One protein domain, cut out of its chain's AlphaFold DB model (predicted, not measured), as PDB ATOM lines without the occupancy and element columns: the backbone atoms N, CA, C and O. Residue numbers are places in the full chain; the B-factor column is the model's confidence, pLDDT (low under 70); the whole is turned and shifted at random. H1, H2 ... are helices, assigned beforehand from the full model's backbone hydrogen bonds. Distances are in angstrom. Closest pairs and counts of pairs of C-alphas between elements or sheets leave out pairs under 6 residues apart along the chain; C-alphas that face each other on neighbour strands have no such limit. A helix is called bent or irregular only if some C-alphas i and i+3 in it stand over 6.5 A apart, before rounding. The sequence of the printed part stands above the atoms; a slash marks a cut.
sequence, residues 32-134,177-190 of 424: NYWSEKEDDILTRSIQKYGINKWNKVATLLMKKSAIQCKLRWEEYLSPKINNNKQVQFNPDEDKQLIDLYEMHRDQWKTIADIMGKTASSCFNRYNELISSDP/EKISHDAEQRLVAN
ATOM      1  N   ASN A  32     250.473 205.211 224.431       65.56
ATOM      2  CA  ASN A  32     249.983 205.842 223.205       65.56
ATOM      3  C   ASN A  32     248.682 205.228 222.672       65.56
ATOM      4  O   ASN A  32     248.072 205.812 221.780       65.56
ATOM      5  N   TYR A  33     248.241 204.098 223.227       78.44
ATOM      6  CA  TYR A  33     246.956 203.500 222.884       78.44
ATOM      7  C   TYR A  33     245.801 204.231 223.582       78.44
ATOM      8  O   TYR A  33     245.902 204.557 224.771       78.44
ATOM      9  N   TRP A  34     244.720 204.481 222.839       82.12
ATOM     10  CA  TRP A  34     243.477 205.075 223.336       82.12
ATOM     11  C   TRP A  34     242.400 204.000 223.428       82.12
ATOM     12  O   TRP A  34     242.065 203.369 222.431       82.12
ATOM     13  N   SER A  35     241.863 203.791 224.626       85.12
ATOM     14  CA  SER A  35     240.693 202.931 224.822       85.12
ATOM     15  C   SER A  35     239.398 203.709 224.576       85.12
ATOM     16  O   SER A  35     239.332 204.900 224.874       85.12
ATOM     17  N   GLU A  36     238.334 203.028 224.142       82.94
ATOM     18  CA  GLU A  36     236.987 203.609 224.015       82.94
ATOM     19  C   GLU A  36     236.530 204.301 225.308       82.94
ATOM     20  O   GLU A  36     236.003 205.410 225.270       82.94
ATOM     21  N   LYS A  37     236.826 203.712 226.478       83.88
ATOM     22  CA  LYS A  37     236.522 204.331 227.780       83.88
ATOM     23  C   LYS A  37     237.284 205.647 227.987       83.88
ATOM     24  O   LYS A  37     236.745 206.587 228.566       83.88
ATOM     25  N   GLU A  38     238.535 205.735 227.530       87.06
ATOM     26  CA  GLU A  38     239.333 206.967 227.620       87.06
ATOM     27  C   GLU A  38     238.797 208.050 226.673       87.06
ATOM     28  O   GLU A  38     238.728 209.216 227.064       87.06
ATOM     29  N   ASP A  39     238.376 207.671 225.463       89.19
ATOM     30  CA  ASP A  39     237.762 208.576 224.483       89.19
ATOM     31  C   ASP A  39     236.394 209.106 224.971       89.19
ATOM     32  O   ASP A  39     236.098 210.302 224.845       89.19
ATOM     33  N   ASP A  40     235.599 208.260 225.629       88.19
ATOM     34  CA  ASP A  40     234.351 208.634 226.306       88.19
ATOM     35  C   ASP A  40     234.590 209.664 227.418       88.19
ATOM     36  O   ASP A  40     233.930 210.710 227.486       88.19
ATOM     37  N   ILE A  41     235.559 209.388 228.297       87.88
ATOM     38  CA  ILE A  41     235.940 210.293 229.387       87.88
ATOM     39  C   ILE A  41     236.454 211.615 228.814       87.88
ATOM     40  O   ILE A  41     236.089 212.678 229.329       87.88
ATOM     41  N   LEU A  42     237.263 211.582 227.752       89.94
ATOM     42  CA  LEU A  42     237.779 212.773 227.080       89.94
ATOM     43  C   LEU A  42     236.632 213.638 226.541       89.94
ATOM     44  O   LEU A  42     236.573 214.836 226.832       89.94
ATOM     45  N   THR A  43     235.669 213.023 225.855       89.44
ATOM     46  CA  THR A  43     234.501 213.705 225.282       89.44
ATOM     47  C   THR A  43     233.632 214.355 226.360       89.44
ATOM     48  O   THR A  43     233.361 215.557 226.302       89.44
ATOM     49  N   ARG A  44     233.265 213.610 227.414       88.50
ATOM     50  CA  ARG A  44     232.473 214.143 228.543       88.50
ATOM     51  C   ARG A  44     233.224 215.237 229.309       88.50
ATOM     52  O   ARG A  44     232.631 216.217 229.764       88.50
ATOM     53  N   SER A  45     234.544 215.110 229.435       88.75
ATOM     54  CA  SER A  45     235.385 216.117 230.093       88.75
ATOM     55  C   SER A  45     235.414 217.435 229.328       88.75
ATOM     56  O   SER A  45     235.347 218.501 229.944       88.75
ATOM     57  N   ILE A  46     235.472 217.381 227.999       89.81
ATOM     58  CA  ILE A  46     235.443 218.573 227.146       89.81
ATOM     59  C   ILE A  46     234.058 219.218 227.168       89.81
ATOM     60  O   ILE A  46     233.979 220.439 227.270       89.81
ATOM     61  N   GLN A  47     232.979 218.431 227.187       88.19
ATOM     62  CA  GLN A  47     231.623 218.957 227.384       88.19
ATOM     63  C   GLN A  47     231.487 219.719 228.716       88.19
ATOM     64  O   GLN A  47     230.872 220.782 228.757       88.19
ATOM     65  N   LYS A  48     232.107 219.232 229.804       86.12
ATOM     66  CA  LYS A  48     232.042 219.882 231.126       86.12
ATOM     67  C   LYS A  48     232.964 221.099 231.278       86.12
ATOM     68  O   LYS A  48     232.591 222.071 231.934       86.12
ATOM     69  N   TYR A  49     234.201 221.034 230.783       87.50
ATOM     70  CA  TYR A  49     235.225 222.062 231.045       87.50
ATOM     71  C   TYR A  49     235.542 222.967 229.853       87.50
ATOM     72  O   TYR A  49     236.172 224.012 230.052       87.50
ATOM     73  N   GLY A  50     235.112 222.589 228.651       87.44
ATOM     74  CA  GLY A  50     235.426 223.253 227.392       87.44
ATOM     75  C   GLY A  50     236.807 222.897 226.828       87.44
ATOM     76  O   GLY A  50     237.674 222.346 227.510       87.44
ATOM     77  N   ILE A  51     237.029 223.290 225.574       87.25
ATOM     78  CA  ILE A  51     238.234 222.996 224.773       87.25
ATOM     79  C   ILE A  51     239.499 223.755 225.201       87.25
ATOM     80  O   ILE A  51     240.567 223.526 224.654       87.25
ATOM     81  N   ASN A  52     239.421 224.664 226.175       88.25
ATOM     82  CA  ASN A  52     240.568 225.496 226.567       88.25
ATOM     83  C   ASN A  52     241.300 224.964 227.809       88.25
ATOM     84  O   ASN A  52     242.393 225.421 228.134       88.25
ATOM     85  N   LYS A  53     240.712 224.000 228.530       89.25
ATOM     86  CA  LYS A  53     241.195 223.552 229.850       89.25
ATOM     87  C   LYS A  53     241.819 222.154 229.806       89.25
ATOM     88  O   LYS A  53     241.548 221.328 230.676       89.25
ATOM     89  N   TRP A  54     242.706 221.906 228.840       89.12
ATOM     90  CA  TRP A  54     243.361 220.604 228.621       89.12
ATOM     91  C   TRP A  54     244.097 220.051 229.841       89.12
ATOM     92  O   TRP A  54     244.039 218.854 230.095       89.12
ATOM     93  N   ASN A  55     244.726 220.913 230.645       87.88
ATOM     94  CA  ASN A  55     245.383 220.489 231.886       87.88
ATOM     95  C   ASN A  55     244.392 219.847 232.862       87.88
ATOM     96  O   ASN A  55     244.702 218.836 233.480       87.88
ATOM     97  N   LYS A  56     243.177 220.400 232.970       85.50
ATOM     98  CA  LYS A  56     242.122 219.856 233.833       85.50
ATOM     99  C   LYS A  56     241.558 218.554 233.268       85.50
ATOM    100  O   LYS A  56     241.309 217.627 234.031       85.50
ATOM    101  N   VAL A  57     241.408 218.473 231.949       88.38
ATOM    102  CA  VAL A  57     240.987 217.253 231.247       88.38
ATOM    103  C   VAL A  57     241.997 216.120 231.467       88.38
ATOM    104  O   VAL A  57     241.604 215.028 231.859       88.38
ATOM    105  N   ALA A  58     243.296 216.399 231.348       88.06
ATOM    106  CA  ALA A  58     244.350 215.413 231.589       88.06
ATOM    107  C   ALA A  58     244.347 214.857 233.021       88.06
ATOM    108  O   ALA A  58     244.684 213.700 233.221       88.06
ATOM    109  N   THR A  59     243.906 215.624 234.029       86.75
ATOM    110  CA  THR A  59     243.808 215.092 235.406       86.75
ATOM    111  C   THR A  59     242.773 213.979 235.586       86.75
ATOM    112  O   THR A  59     242.771 213.321 236.626       86.75
ATOM    113  N   LEU A  60     241.874 213.793 234.614       85.62
ATOM    114  CA  LEU A  60     240.851 212.742 234.624       85.62
ATOM    115  C   LEU A  60     241.306 211.481 233.886       85.62
ATOM    116  O   LEU A  60     240.723 210.424 234.092       85.62
ATOM    117  N   LEU A  61     242.347 211.587 233.058       85.38
ATOM    118  CA  LEU A  61     242.884 210.493 232.260       85.38
ATOM    119  C   LEU A  61     244.267 210.115 232.788       85.38
ATOM    120  O   LEU A  61     245.235 210.865 232.670       85.38
ATOM    121  N   MET A  62     244.381 208.933 233.385       78.25
ATOM    122  CA  MET A  62     245.671 208.465 233.883       78.25
ATOM    123  C   MET A  62     246.610 208.119 232.723       78.25
ATOM    124  O   MET A  62     246.196 207.540 231.726       78.25
ATOM    125  N   LYS A  63     247.896 208.466 232.863       81.75
ATOM    126  CA  LYS A  63     248.952 208.236 231.853       81.75
ATOM    127  C   LYS A  63     248.746 208.955 230.505       81.75
ATOM    128  O   LYS A  63     249.480 208.657 229.564       81.75
ATOM    129  N   LYS A  64     247.820 209.918 230.412       82.62
ATOM    130  CA  LYS A  64     247.640 210.786 229.238       82.62
ATOM    131  C   LYS A  64     248.007 212.232 229.572       82.62
ATOM    132  O   LYS A  64     247.596 212.786 230.588       82.62
ATOM    133  N   SER A  65     248.797 212.858 228.706       86.19
ATOM    134  CA  SER A  65     249.171 214.271 228.833       86.19
ATOM    135  C   SER A  65     248.101 215.193 228.240       86.19
ATOM    136  O   SER A  65     247.384 214.818 227.312       86.19
ATOM    137  N   ALA A  66     248.038 216.442 228.711       86.25
ATOM    138  CA  ALA A  66     247.164 217.484 228.164       86.25
ATOM    139  C   ALA A  66     247.357 217.683 226.653       86.25
ATOM    140  O   ALA A  66     246.387 217.878 225.923       86.25
ATOM    141  N   ILE A  67     248.601 217.567 226.178       84.75
ATOM    142  CA  ILE A  67     248.930 217.668 224.751       84.75
ATOM    143  C   ILE A  67     248.337 216.486 223.975       84.75
ATOM    144  O   ILE A  67     247.759 216.687 222.913       84.75
ATOM    145  N   GLN A  68     248.421 215.268 224.516       85.50
ATOM    146  CA  GLN A  68     247.843 214.081 223.878       85.50
ATOM    147  C   GLN A  68     246.318 214.159 223.825       85.50
ATOM    148  O   GLN A  68     245.734 213.835 222.800       85.50
ATOM    149  N   CYS A  69     245.682 214.637 224.899       89.25
ATOM    150  CA  CYS A  69     244.234 214.849 224.942       89.25
ATOM    151  C   CYS A  69     243.785 215.853 223.873       89.25
ATOM    152  O   CYS A  69     242.798 215.617 223.180       89.25
ATOM    153  N   LYS A  70     244.540 216.949 223.713       88.31
ATOM    154  CA  LYS A  70     244.282 217.955 222.682       88.31
ATOM    155  C   LYS A  70     244.402 217.363 221.278       88.31
ATOM    156  O   LYS A  70     243.467 217.488 220.500       88.31
ATOM    157  N   LEU A  71     245.511 216.682 220.983       85.00
ATOM    158  CA  LEU A  71     245.743 216.055 219.678       85.00
ATOM    159  C   LEU A  71     244.672 215.005 219.357       85.00
ATOM    160  O   LEU A  71     244.101 215.026 218.274       85.00
ATOM    161  N   ARG A  72     244.325 214.134 220.314       87.50
ATOM    162  CA  ARG A  72     243.272 213.123 220.132       87.50
ATOM    163  C   ARG A  72     241.922 213.763 219.812       87.50
ATOM    164  O   ARG A  72     241.215 213.291 218.927       87.50
ATOM    165  N   TRP A  73     241.574 214.858 220.485       87.62
ATOM    166  CA  TRP A  73     240.351 215.598 220.181       87.62
ATOM    167  C   TRP A  73     240.395 216.266 218.802       87.62
ATOM    168  O   TRP A  73     239.459 216.116 218.020       87.62
ATOM    169  N   GLU A  74     241.484 216.971 218.498       83.00
ATOM    170  CA  GLU A  74     241.680 217.721 217.251       83.00
ATOM    171  C   GLU A  74     241.906 216.848 216.020       83.00
ATOM    172  O   GLU A  74     241.799 217.368 214.921       83.00
ATOM    173  N   GLU A  75     242.226 215.563 216.163       77.88
ATOM    174  CA  GLU A  75     242.454 214.669 215.021       77.88
ATOM    175  C   GLU A  75     241.452 213.515 214.945       77.88
ATOM    176  O   GLU A  75     241.287 212.928 213.873       77.88
ATOM    177  N   TYR A  76     240.791 213.148 216.052       76.31
ATOM    178  CA  TYR A  76     239.943 211.953 216.102       76.31
ATOM    179  C   TYR A  76     238.548 212.164 216.673       76.31
ATOM    180  O   TYR A  76     237.626 211.650 216.068       76.31
ATOM    181  N   LEU A  77     238.356 212.885 217.778       82.88
ATOM    182  CA  LEU A  77     237.050 212.888 218.467       82.88
ATOM    183  C   LEU A  77     236.157 214.094 218.167       82.88
ATOM    184  O   LEU A  77     234.952 214.040 218.412       82.88
ATOM    185  N   SER A  78     236.721 215.193 217.660       80.44
ATOM    186  CA  SER A  78     235.945 216.395 217.357       80.44
ATOM    187  C   SER A  78     234.804 216.065 216.380       80.44
ATOM    188  O   SER A  78     235.064 215.459 215.337       80.44
ATOM    189  N   PRO A  79     233.555 216.503 216.637       73.19
ATOM    190  CA  PRO A  79     232.418 216.259 215.744       73.19
ATOM    191  C   PRO A  79     232.663 216.730 214.306       73.19
ATOM    192  O   PRO A  79     232.232 216.082 213.359       73.19
ATOM    193  N   LYS A  80     233.435 217.816 214.137       67.44
ATOM    194  CA  LYS A  80     233.852 218.330 212.820       67.44
ATOM    195  C   LYS A  80     234.650 217.307 212.006       67.44
ATOM    196  O   LYS A  80     234.656 217.366 210.787       67.44
ATOM    197  N   ILE A  81     235.344 216.400 212.682       65.50
ATOM    198  CA  ILE A  81     236.260 215.436 212.077       65.50
ATOM    199  C   ILE A  81     235.614 214.065 211.976       65.50
ATOM    200  O   ILE A  81     235.760 213.415 210.949       65.50
ATOM    201  N   ASN A  82     234.866 213.639 212.996       60.12
ATOM    202  CA  ASN A  82     234.137 212.371 212.953       60.12
ATOM    203  C   ASN A  82     233.135 212.318 211.797       60.12
ATOM    204  O   ASN A  82     233.072 211.307 211.102       60.12
ATOM    205  N   ASN A  83     232.444 213.424 211.523       57.59
ATOM    206  CA  ASN A  83     231.543 213.510 210.374       57.59
ATOM    207  C   ASN A  83     232.302 213.401 209.035       57.59
ATOM    208  O   ASN A  83     231.796 212.793 208.099       57.59
ATOM    209  N   ASN A  84     233.536 213.915 208.956       55.47
ATOM    210  CA  ASN A  84     234.328 213.944 207.720       55.47
ATOM    211  C   ASN A  84     235.182 212.684 207.500       55.47
ATOM    212  O   ASN A  84     235.553 212.396 206.366       55.47
ATOM    213  N   LYS A  85     235.478 211.906 208.550       55.56
ATOM    214  CA  LYS A  85     236.177 210.611 208.442       55.56
ATOM    215  C   LYS A  85     235.318 209.507 207.838       55.56
ATOM    216  O   LYS A  85     235.865 208.589 207.239       55.56
ATOM    217  N   GLN A  86     234.001 209.581 208.014       52.28
ATOM    218  CA  GLN A  86     233.072 208.609 207.430       52.28
ATOM    219  C   GLN A  86     232.830 208.854 205.933       52.28
ATOM    220  O   GLN A  86     232.321 207.971 205.245       52.28
ATOM    221  N   VAL A  87     233.228 210.020 205.414       62.19
ATOM    222  CA  VAL A  87     233.147 210.331 203.986       62.19
ATOM    223  C   VAL A  87     234.380 209.752 203.298       62.19
ATOM    224  O   VAL A  87     235.472 210.325 203.359       62.19
ATOM    225  N   GLN A  88     234.194 208.588 202.674       70.50
ATOM    226  CA  GLN A  88     235.189 207.966 201.800       70.50
ATOM    227  C   GLN A  88     235.656 208.976 200.742       70.50
ATOM    228  O   GLN A  88     234.862 209.799 200.285       70.50
ATOM    229  N   PHE A  89     236.940 208.931 200.377       78.00
ATOM    230  CA  PHE A  89     237.466 209.798 199.325       78.00
ATOM    231  C   PHE A  89     236.768 209.487 198.004       78.00
ATOM    232  O   PHE A  89     236.756 208.338 197.558       78.00
ATOM    233  N   ASN A  90     236.180 210.512 197.394       85.50
ATOM    234  CA  ASN A  90     235.640 210.404 196.044       85.50
ATOM    235  C   ASN A  90     236.799 210.533 195.032       85.50
ATOM    236  O   ASN A  90     237.709 211.325 195.282       85.50
ATOM    237  N   PRO A  91     236.788 209.853 193.871       84.56
ATOM    238  CA  PRO A  91     237.763 210.067 192.794       84.56
ATOM    239  C   PRO A  91     238.015 211.538 192.421       84.56
ATOM    240  O   PRO A  91     239.129 211.890 192.037       84.56
ATOM    241  N   ASP A  92     237.017 212.416 192.548       86.25
ATOM    242  CA  ASP A  92     237.204 213.854 192.319       86.25
ATOM    243  C   ASP A  92     238.013 214.528 193.440       86.25
ATOM    244  O   ASP A  92     238.854 215.385 193.172       86.25
ATOM    245  N   GLU A  93     237.818 214.098 194.692       88.81
ATOM    246  CA  GLU A  93     238.624 214.547 195.832       88.81
ATOM    247  C   GLU A  93     240.065 214.024 195.736       88.81
ATOM    248  O   GLU A  93     240.984 214.709 196.173       88.81
ATOM    249  N   ASP A  94     240.283 212.843 195.148       88.81
ATOM    250  CA  ASP A  94     241.625 212.294 194.914       88.81
ATOM    251  C   ASP A  94     242.409 213.117 193.887       88.81
ATOM    252  O   ASP A  94     243.579 213.427 194.110       88.81
ATOM    253  N   LYS A  95     241.759 213.534 192.790       89.69
ATOM    254  CA  LYS A  95     242.360 214.466 191.821       89.69
ATOM    255  C   LYS A  95     242.687 215.797 192.484       89.69
ATOM    256  O   LYS A  95     243.815 216.267 192.405       89.69
ATOM    257  N   GLN A  96     241.726 216.345 193.228       90.75
ATOM    258  CA  GLN A  96     241.920 217.582 193.974       90.75
ATOM    259  C   GLN A  96     243.067 217.466 194.991       90.75
ATOM    260  O   GLN A  96     243.829 218.412 195.164       90.75
ATOM    261  N   LEU A  97     243.225 216.319 195.657       90.50
ATOM    262  CA  LEU A  97     244.316 216.065 196.598       90.50
ATOM    263  C   LEU A  97     245.688 216.084 195.908       90.50
ATOM    264  O   LEU A  97     246.638 216.633 196.470       90.50
ATOM    265  N   ILE A  98     245.794 215.506 194.710       90.75
ATOM    266  CA  ILE A  98     247.024 215.508 193.905       90.75
ATOM    267  C   ILE A  98     247.349 216.933 193.437       90.75
ATOM    268  O   ILE A  98     248.463 217.405 193.679       90.75
ATOM    269  N   ASP A  99     246.366 217.647 192.882       90.62
ATOM    270  CA  ASP A  99     246.519 219.032 192.419       90.62
ATOM    271  C   ASP A  99     246.946 219.958 193.572       90.62
ATOM    272  O   ASP A  99     247.880 220.757 193.461       90.62
ATOM    273  N   LEU A 100     246.304 219.815 194.738       91.31
ATOM    274  CA  LEU A 100     246.647 220.581 195.933       91.31
ATOM    275  C   LEU A 100     248.029 220.221 196.475       91.31
ATOM    276  O   LEU A 100     248.707 221.105 196.996       91.31
ATOM    277  N   TYR A 101     248.474 218.967 196.368       91.19
ATOM    278  CA  TYR A 101     249.838 218.604 196.748       91.19
ATOM    279  C   TYR A 101     250.871 219.229 195.807       91.19
ATOM    280  O   TYR A 101     251.912 219.696 196.276       91.19
ATOM    281  N   GLU A 102     250.588 219.287 194.504       90.62
ATOM    282  CA  GLU A 102     251.460 219.942 193.528       90.62
ATOM    283  C   GLU A 102     251.618 221.439 193.837       90.62
ATOM    284  O   GLU A 102     252.744 221.947 193.873       90.62
ATOM    285  N   MET A 103     250.515 222.113 194.178       87.94
ATOM    286  CA  MET A 103     250.505 223.529 194.567       87.94
ATOM    287  C   MET A 103     251.122 223.781 195.956       87.94
ATOM    288  O   MET A 103     251.891 224.726 196.145       87.94
ATOM    289  N   HIS A 104     250.815 222.932 196.942       86.62
ATOM    290  CA  HIS A 104     251.137 223.115 198.363       86.62
ATOM    291  C   HIS A 104     252.013 221.978 198.918       86.62
ATOM    292  O   HIS A 104     251.701 221.344 199.929       86.62
ATOM    293  N   ARG A 105     253.162 221.744 198.272       86.00
ATOM    294  CA  ARG A 105     254.121 220.665 198.583       86.00
ATOM    295  C   ARG A 105     254.401 220.495 200.084       86.00
ATOM    296  O   ARG A 105     254.931 221.395 200.735       86.00
ATOM    297  N   ASP A 106     254.097 219.309 200.615       81.50
ATOM    298  CA  ASP A 106     254.268 218.889 202.021       81.50
ATOM    299  C   ASP A 106     253.545 219.756 203.080       81.50
ATOM    300  O   ASP A 106     253.751 219.578 204.287       81.50
ATOM    301  N   GLN A 107     252.666 220.677 202.672       89.25
ATOM    302  CA  GLN A 107     251.892 221.540 203.571       89.25
ATOM    303  C   GLN A 107     250.551 220.891 203.945       89.25
ATOM    304  O   GLN A 107     249.478 221.453 203.741       89.25
ATOM    305  N   TRP A 108     250.609 219.706 204.560       86.50
ATOM    306  CA  TRP A 108     249.433 218.874 204.855       86.50
ATOM    307  C   TRP A 108     248.340 219.546 205.687       86.50
ATOM    308  O   TRP A 108     247.180 219.175 205.563       86.50
ATOM    309  N   LYS A 109     248.684 220.533 206.524       85.62
ATOM    310  CA  LYS A 109     247.687 221.323 207.264       85.62
ATOM    311  C   LYS A 109     246.883 222.235 206.340       85.62
ATOM    312  O   LYS A 109     245.668 222.237 206.412       85.62
ATOM    313  N   THR A 110     247.563 222.946 205.446       87.81
ATOM    314  CA  THR A 110     246.929 223.833 204.467       87.81
ATOM    315  C   THR A 110     246.071 223.038 203.489       87.81
ATOM    316  O   THR A 110     244.935 223.413 203.234       87.81
ATOM    317  N   ILE A 111     246.577 221.895 203.013       87.62
ATOM    318  CA  ILE A 111     245.814 220.982 202.152       87.62
ATOM    319  C   ILE A 111     244.563 220.477 202.885       87.62
ATOM    320  O   ILE A 111     243.468 220.526 202.338       87.62
ATOM    321  N   ALA A 112     244.705 220.048 204.141       86.69
ATOM    322  CA  ALA A 112     243.589 219.600 204.973       86.69
ATOM    323  C   ALA A 112     242.519 220.672 205.192       86.69
ATOM    324  O   ALA A 112     241.334 220.366 205.092       86.69
ATOM    325  N   ASP A 113     242.929 221.914 205.451       85.19
ATOM    326  CA  ASP A 113     242.007 223.034 205.637       85.19
ATOM    327  C   ASP A 113     241.201 223.313 204.354       85.19
ATOM    328  O   ASP A 113     240.004 223.586 204.434       85.19
ATOM    329  N   ILE A 114     241.825 223.178 203.176       87.06
ATOM    330  CA  ILE A 114     241.165 223.340 201.869       87.06
ATOM    331  C   ILE A 114     240.235 222.157 201.563       87.06
ATOM    332  O   ILE A 114     239.119 222.358 201.092       87.06
ATOM    333  N   MET A 115     240.667 220.927 201.850       83.50
ATOM    334  CA  MET A 115     239.870 219.713 201.627       83.50
ATOM    335  C   MET A 115     238.793 219.481 202.696       83.50
ATOM    336  O   MET A 115     237.976 218.574 202.564       83.50
ATOM    337  N   GLY A 116     238.816 220.235 203.798       81.12
ATOM    338  CA  GLY A 116     237.935 220.028 204.946       81.12
ATOM    339  C   GLY A 116     238.142 218.690 205.674       81.12
ATOM    340  O   GLY A 116     237.313 218.314 206.501       81.12
ATOM    341  N   LYS A 117     239.224 217.951 205.405       83.00
ATOM    342  CA  LYS A 117     239.548 216.658 206.042       83.00
ATOM    343  C   LYS A 117     240.738 216.811 206.998       83.00
ATOM    344  O   LYS A 117     241.361 217.860 207.078       83.00
ATOM    345  N   THR A 118     241.082 215.781 207.774       82.06
ATOM    346  CA  THR A 118     242.255 215.833 208.673       82.06
ATOM    347  C   THR A 118     243.565 215.708 207.885       82.06
ATOM    348  O   THR A 118     243.655 214.891 206.969       82.06
ATOM    349  N   ALA A 119     244.620 216.427 208.292       84.44
ATOM    350  CA  ALA A 119     245.957 216.362 207.673       84.44
ATOM    351  C   ALA A 119     246.500 214.932 207.544       84.44
ATOM    352  O   ALA A 119     247.005 214.552 206.488       84.44
ATOM    353  N   SER A 120     246.324 214.110 208.581       81.25
ATOM    354  CA  SER A 120     246.729 212.700 208.571       81.25
ATOM    355  C   SER A 120     245.945 211.862 207.554       81.25
ATOM    356  O   SER A 120     246.509 210.967 206.935       81.25
ATOM    357  N   SER A 121     244.658 212.163 207.344       83.19
ATOM    358  CA  SER A 121     243.812 211.462 206.369       83.19
ATOM    359  C   SER A 121     244.236 211.780 204.933       83.19
ATOM    360  O   SER A 121     244.421 210.856 204.145       83.19
ATOM    361  N   CYS A 122     244.497 213.057 204.630       85.94
ATOM    362  CA  CYS A 122     244.989 213.497 203.321       85.94
ATOM    363  C   CYS A 122     246.365 212.890 202.999       85.94
ATOM    364  O   CYS A 122     246.578 212.374 201.907       85.94
ATOM    365  N   PHE A 123     247.286 212.887 203.971       84.88
ATOM    366  CA  PHE A 123     248.610 212.280 203.811       84.88
ATOM    367  C   PHE A 123     248.537 210.773 203.535       84.88
ATOM    368  O   PHE A 123     249.223 210.268 202.647       84.88
ATOM    369  N   ASN A 124     247.709 210.046 204.289       86.00
ATOM    370  CA  ASN A 124     247.562 208.603 204.113       86.00
ATOM    371  C   ASN A 124     246.959 208.262 202.746       86.00
ATOM    372  O   ASN A 124     247.495 207.389 202.068       86.00
ATOM    373  N   ARG A 125     245.914 208.989 202.317       86.25
ATOM    374  CA  ARG A 125     245.294 208.798 201.000       86.25
ATOM    375  C   ARG A 125     246.264 209.096 199.860       86.25
ATOM    376  O   ARG A 125     246.379 208.308 198.936       86.25
ATOM    377  N   TYR A 126     247.022 210.184 199.954       88.19
ATOM    378  CA  TYR A 126     248.027 210.526 198.947       88.19
ATOM    379  C   TYR A 126     249.116 209.448 198.816       88.19
ATOM    380  O   TYR A 126     249.484 209.067 197.709       88.19
ATOM    381  N   ASN A 127     249.600 208.902 199.937       87.19
ATOM    382  CA  ASN A 127     250.571 207.806 199.899       87.19
ATOM    383  C   ASN A 127     249.984 206.529 199.283       87.19
ATOM    384  O   ASN A 127     250.711 205.801 198.613       87.19
ATOM    385  N   GLU A 128     248.700 206.249 199.511       86.12
ATOM    386  CA  GLU A 128     247.977 205.133 198.894       86.12
ATOM    387  C   GLU A 128     247.852 205.320 197.373       86.12
ATOM    388  O   GLU A 128     248.146 204.389 196.624       86.12
ATOM    389  N   LEU A 129     247.511 206.532 196.923       86.06
ATOM    390  CA  LEU A 129     247.416 206.892 195.504       86.06
ATOM    391  C   LEU A 129     248.770 206.781 194.788       86.06
ATOM    392  O   LEU A 129     248.837 206.153 193.739       86.06
ATOM    393  N   ILE A 130     249.858 207.289 195.383       84.19
ATOM    394  CA  ILE A 130     251.212 207.120 194.817       84.19
ATOM    395  C   ILE A 130     251.620 205.650 194.790       84.19
ATOM    396  O   ILE A 130     252.228 205.192 193.830       84.19
ATOM    397  N   SER A 131     251.334 204.905 195.860       75.75
ATOM    398  CA  SER A 131     251.760 203.504 195.957       75.75
ATOM    399  C   SER A 131     250.999 202.593 194.987       75.75
ATOM    400  O   SER A 131     251.478 201.501 194.691       75.75
ATOM    401  N   SER A 132     249.827 203.029 194.517       66.69
ATOM    402  CA  SER A 132     248.969 202.297 193.580       66.69
ATOM    403  C   SER A 132     249.286 202.587 192.109       66.69
ATOM    404  O   SER A 132     248.757 201.888 191.248       66.69
ATOM    405  N   ASP A 133     250.135 203.578 191.814       52.69
ATOM    406  CA  ASP A 133     250.470 203.996 190.453       52.69
ATOM    407  C   ASP A 133     251.762 203.290 189.969       52.69
ATOM    408  O   ASP A 133     252.861 203.614 190.434       52.69
ATOM    409  N   PRO A 134     251.701 202.290 189.061       48.62
ATOM    410  CA  PRO A 134     252.861 201.458 188.719       48.62
ATOM    411  C   PRO A 134     253.895 202.148 187.813       48.62
ATOM    412  O   PRO A 134     254.922 201.542 187.507       48.62
ATOM    413  N   GLU A 177     238.966 200.043 235.298       68.00
ATOM    414  CA  GLU A 177     237.572 200.293 235.683       68.00
ATOM    415  C   GLU A 177     237.447 201.235 236.881       68.00
ATOM    416  O   GLU A 177     236.635 202.163 236.852       68.00
ATOM    417  N   LYS A 178     238.289 201.073 237.908       69.62
ATOM    418  CA  LYS A 178     238.324 201.992 239.058       69.62
ATOM    419  C   LYS A 178     238.702 203.414 238.645       69.62
ATOM    420  O   LYS A 178     238.138 204.373 239.171       69.62
ATOM    421  N   ILE A 179     239.625 203.554 237.694       67.75
ATOM    422  CA  ILE A 179     240.047 204.854 237.151       67.75
ATOM    423  C   ILE A 179     238.901 205.507 236.374       67.75
ATOM    424  O   ILE A 179     238.622 206.690 236.577       67.75
ATOM    425  N   SER A 180     238.201 204.729 235.542       76.69
ATOM    426  CA  SER A 180     237.008 205.190 234.823       76.69
ATOM    427  C   SER A 180     235.942 205.692 235.795       76.69
ATOM    428  O   SER A 180     235.402 206.783 235.626       76.69
ATOM    429  N   HIS A 181     235.701 204.942 236.871       76.94
ATOM    430  CA  HIS A 181     234.714 205.311 237.874       76.94
ATOM    431  C   HIS A 181     235.090 206.590 238.651       76.94
ATOM    432  O   HIS A 181     234.235 207.447 238.872       76.94
ATOM    433  N   ASP A 182     236.359 206.779 239.035       80.75
ATOM    434  CA  ASP A 182     236.819 208.025 239.679       80.75
ATOM    435  C   ASP A 182     236.678 209.237 238.741       80.75
ATOM    436  O   ASP A 182     236.205 210.302 239.154       80.75
ATOM    437  N   ALA A 183     237.022 209.078 237.460       80.88
ATOM    438  CA  ALA A 183     236.833 210.122 236.458       80.88
ATOM    439  C   ALA A 183     235.348 210.505 236.320       80.88
ATOM    440  O   ALA A 183     235.006 211.691 236.385       80.88
ATOM    441  N   GLU A 184     234.455 209.520 236.233       80.81
ATOM    442  CA  GLU A 184     233.004 209.725 236.186       80.81
ATOM    443  C   GLU A 184     232.479 210.450 237.433       80.81
ATOM    444  O   GLU A 184     231.766 211.451 237.321       80.81
ATOM    445  N   GLN A 185     232.897 210.039 238.632       78.88
ATOM    446  CA  GLN A 185     232.508 210.708 239.876       78.88
ATOM    447  C   GLN A 185     232.965 212.176 239.922       78.88
ATOM    448  O   GLN A 185     232.248 213.057 240.414       78.88
ATOM    449  N   ARG A 186     234.157 212.486 239.398       79.38
ATOM    450  CA  ARG A 186     234.671 213.865 239.306       79.38
ATOM    451  C   ARG A 186     233.929 214.696 238.256       79.38
ATOM    452  O   ARG A 186     233.785 215.914 238.432       79.38
ATOM    453  N   LEU A 187     233.430 214.066 237.196       76.62
ATOM    454  CA  LEU A 187     232.596 214.703 236.176       76.62
ATOM    455  C   LEU A 187     231.164 214.965 236.660       76.62
ATOM    456  O   LEU A 187     230.631 216.029 236.365       76.62
ATOM    457  N   VAL A 188     230.582 214.108 237.494       72.56
ATOM    458  CA  VAL A 188     229.239 214.339 238.072       72.56
ATOM    459  C   VAL A 188     229.276 215.322 239.246       72.56
ATOM    460  O   VAL A 188     228.327 216.052 239.518       72.56
ATOM    461  N   ALA A 189     230.403 215.398 239.944       69.56
ATOM    462  CA  ALA A 189     230.564 216.286 241.078       69.56
ATOM    463  C   ALA A 189     230.413 217.788 240.741       69.56
ATOM    464  O   ALA A 189     231.151 218.339 239.913       69.56
ATOM    465  N   ASN A 190     229.548 218.468 241.502       64.56
ATOM    466  CA  ASN A 190     229.395 219.924 241.486       64.56
ATOM    467  C   ASN A 190     230.672 220.637 241.967       64.56
ATOM    468  O   ASN A 190     231.364 220.167 242.876       64.56
TER     469      ASN A 190
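AT A GLANCE: This is residues 32 to 134 and 177 to 190 of the 424 residues of the protein "Pre-mRNA-splicing factor CEF1" of Hanseniaspora opuntiae (UniProt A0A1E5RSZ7). Two small helical lobes sit at the two ends of a rod: one holds H1, H2, H8 and the first part of H3, the other holds H5, H6 and H7, which touch one another. H3 runs from the first lobe toward the second, and the short H4 and the link after it make the chain's bridge between them, with few contacts from lobe to lobe. The printed part has 117 residues with eight named helices, H1 to H8 in chain order, and no named strand, so the class is all helix. The whole is loose, with a radius of gyration of the C-alphas of 17.7 A, and spans 56 by 26 by 21 A.

IN THESE COORDINATES: H1, residues 36 to 49, begins with C-alpha 36 at (236.987, 203.609, 224.015) and is 19.8 A long. H2 is residues 54 to 58, 6.1 A. H3, residues 66 to 77, is 14.7 A long and only just irregular: C-alphas 74 and 77 are 6.8 A apart. H4 is residues 79 to 85, 10.0 A. H5, residues 91 to 103, is 18.6 A long and begins with C-alpha 91 at (237.763, 210.067, 192.794). H6 is residues 108 to 115, 10.1 A. H7 is residues 119 to 131, 18.3 A. H8, residues 177 to 188, is 16.5 A long and ends with C-alpha 188 at (229.239, 214.339, 238.072).

HOW THE PARTS SIT: H1 and H3 are the hubs, touching three helices each. H1 touches H8 at a shallow tilt of 17 degrees, the same way; the closest C-alphas, of Ser 45 and Leu 187, are 6.8 A apart. H1 touches H2, closest at the C-alphas of Ser 45 and Val 57, 5.8 A. With residues 39 to 43 alone, H1 touches H3, about perpendicular at 75 degrees; the closest C-alphas are those of Leu 42 and Cys 69, 7.1 A. H3 touches H2 with residues 66 to 70 alone, closest at the C-alphas of Ala 66 and Ala 58, 4.9 A. H3 and H4 only just touch, with 3 pairs of C-alphas within 8 A, and only at the corner; the closest are those of Tyr 76 and Asn 82, 6.6 A. H4 is close to but not clearly touching H7, with the closest C-alphas, of Lys 85 and Ser 121, 8.0 A apart. H5 and H6 form a helical hairpin, opposite ways at a steep tilt of 45 degrees, closest at the C-alphas of Leu 100 and Ile 111, 6.3 A. H7 touches H6 with residues 119 to 123 alone, about perpendicular at 86 degrees, closest at the C-alphas of Ala 119 and Ala 112, 4.8 A. H5 touches H7 with residues 94 to 98 alone, about perpendicular at 81 degrees, closest at the C-alphas of Leu 97 and Tyr 126, 7.1 A. H1 and H5 are apart. Every O i to N i+4 pair is within hydrogen-bond range in H1, H2, H3, H5, H6, H7 and H8; in H4 it is 2 of 3.

THE WHOLE: The two C-alphas farthest apart, of Pro 134 and Asn 190, are 60.6 A apart. Residues 135 to 176 are not printed, and C-alphas 134 and 177 are 49.4 A apart across this cut. Of the links that are printed whole, H2 to H3 is short and the others are tight. The mean pLDDT of the printed part is 81.6; it is under 70 at residues 32, 80 to 87, 132 to 134, 177 to 179 and 189 to 190.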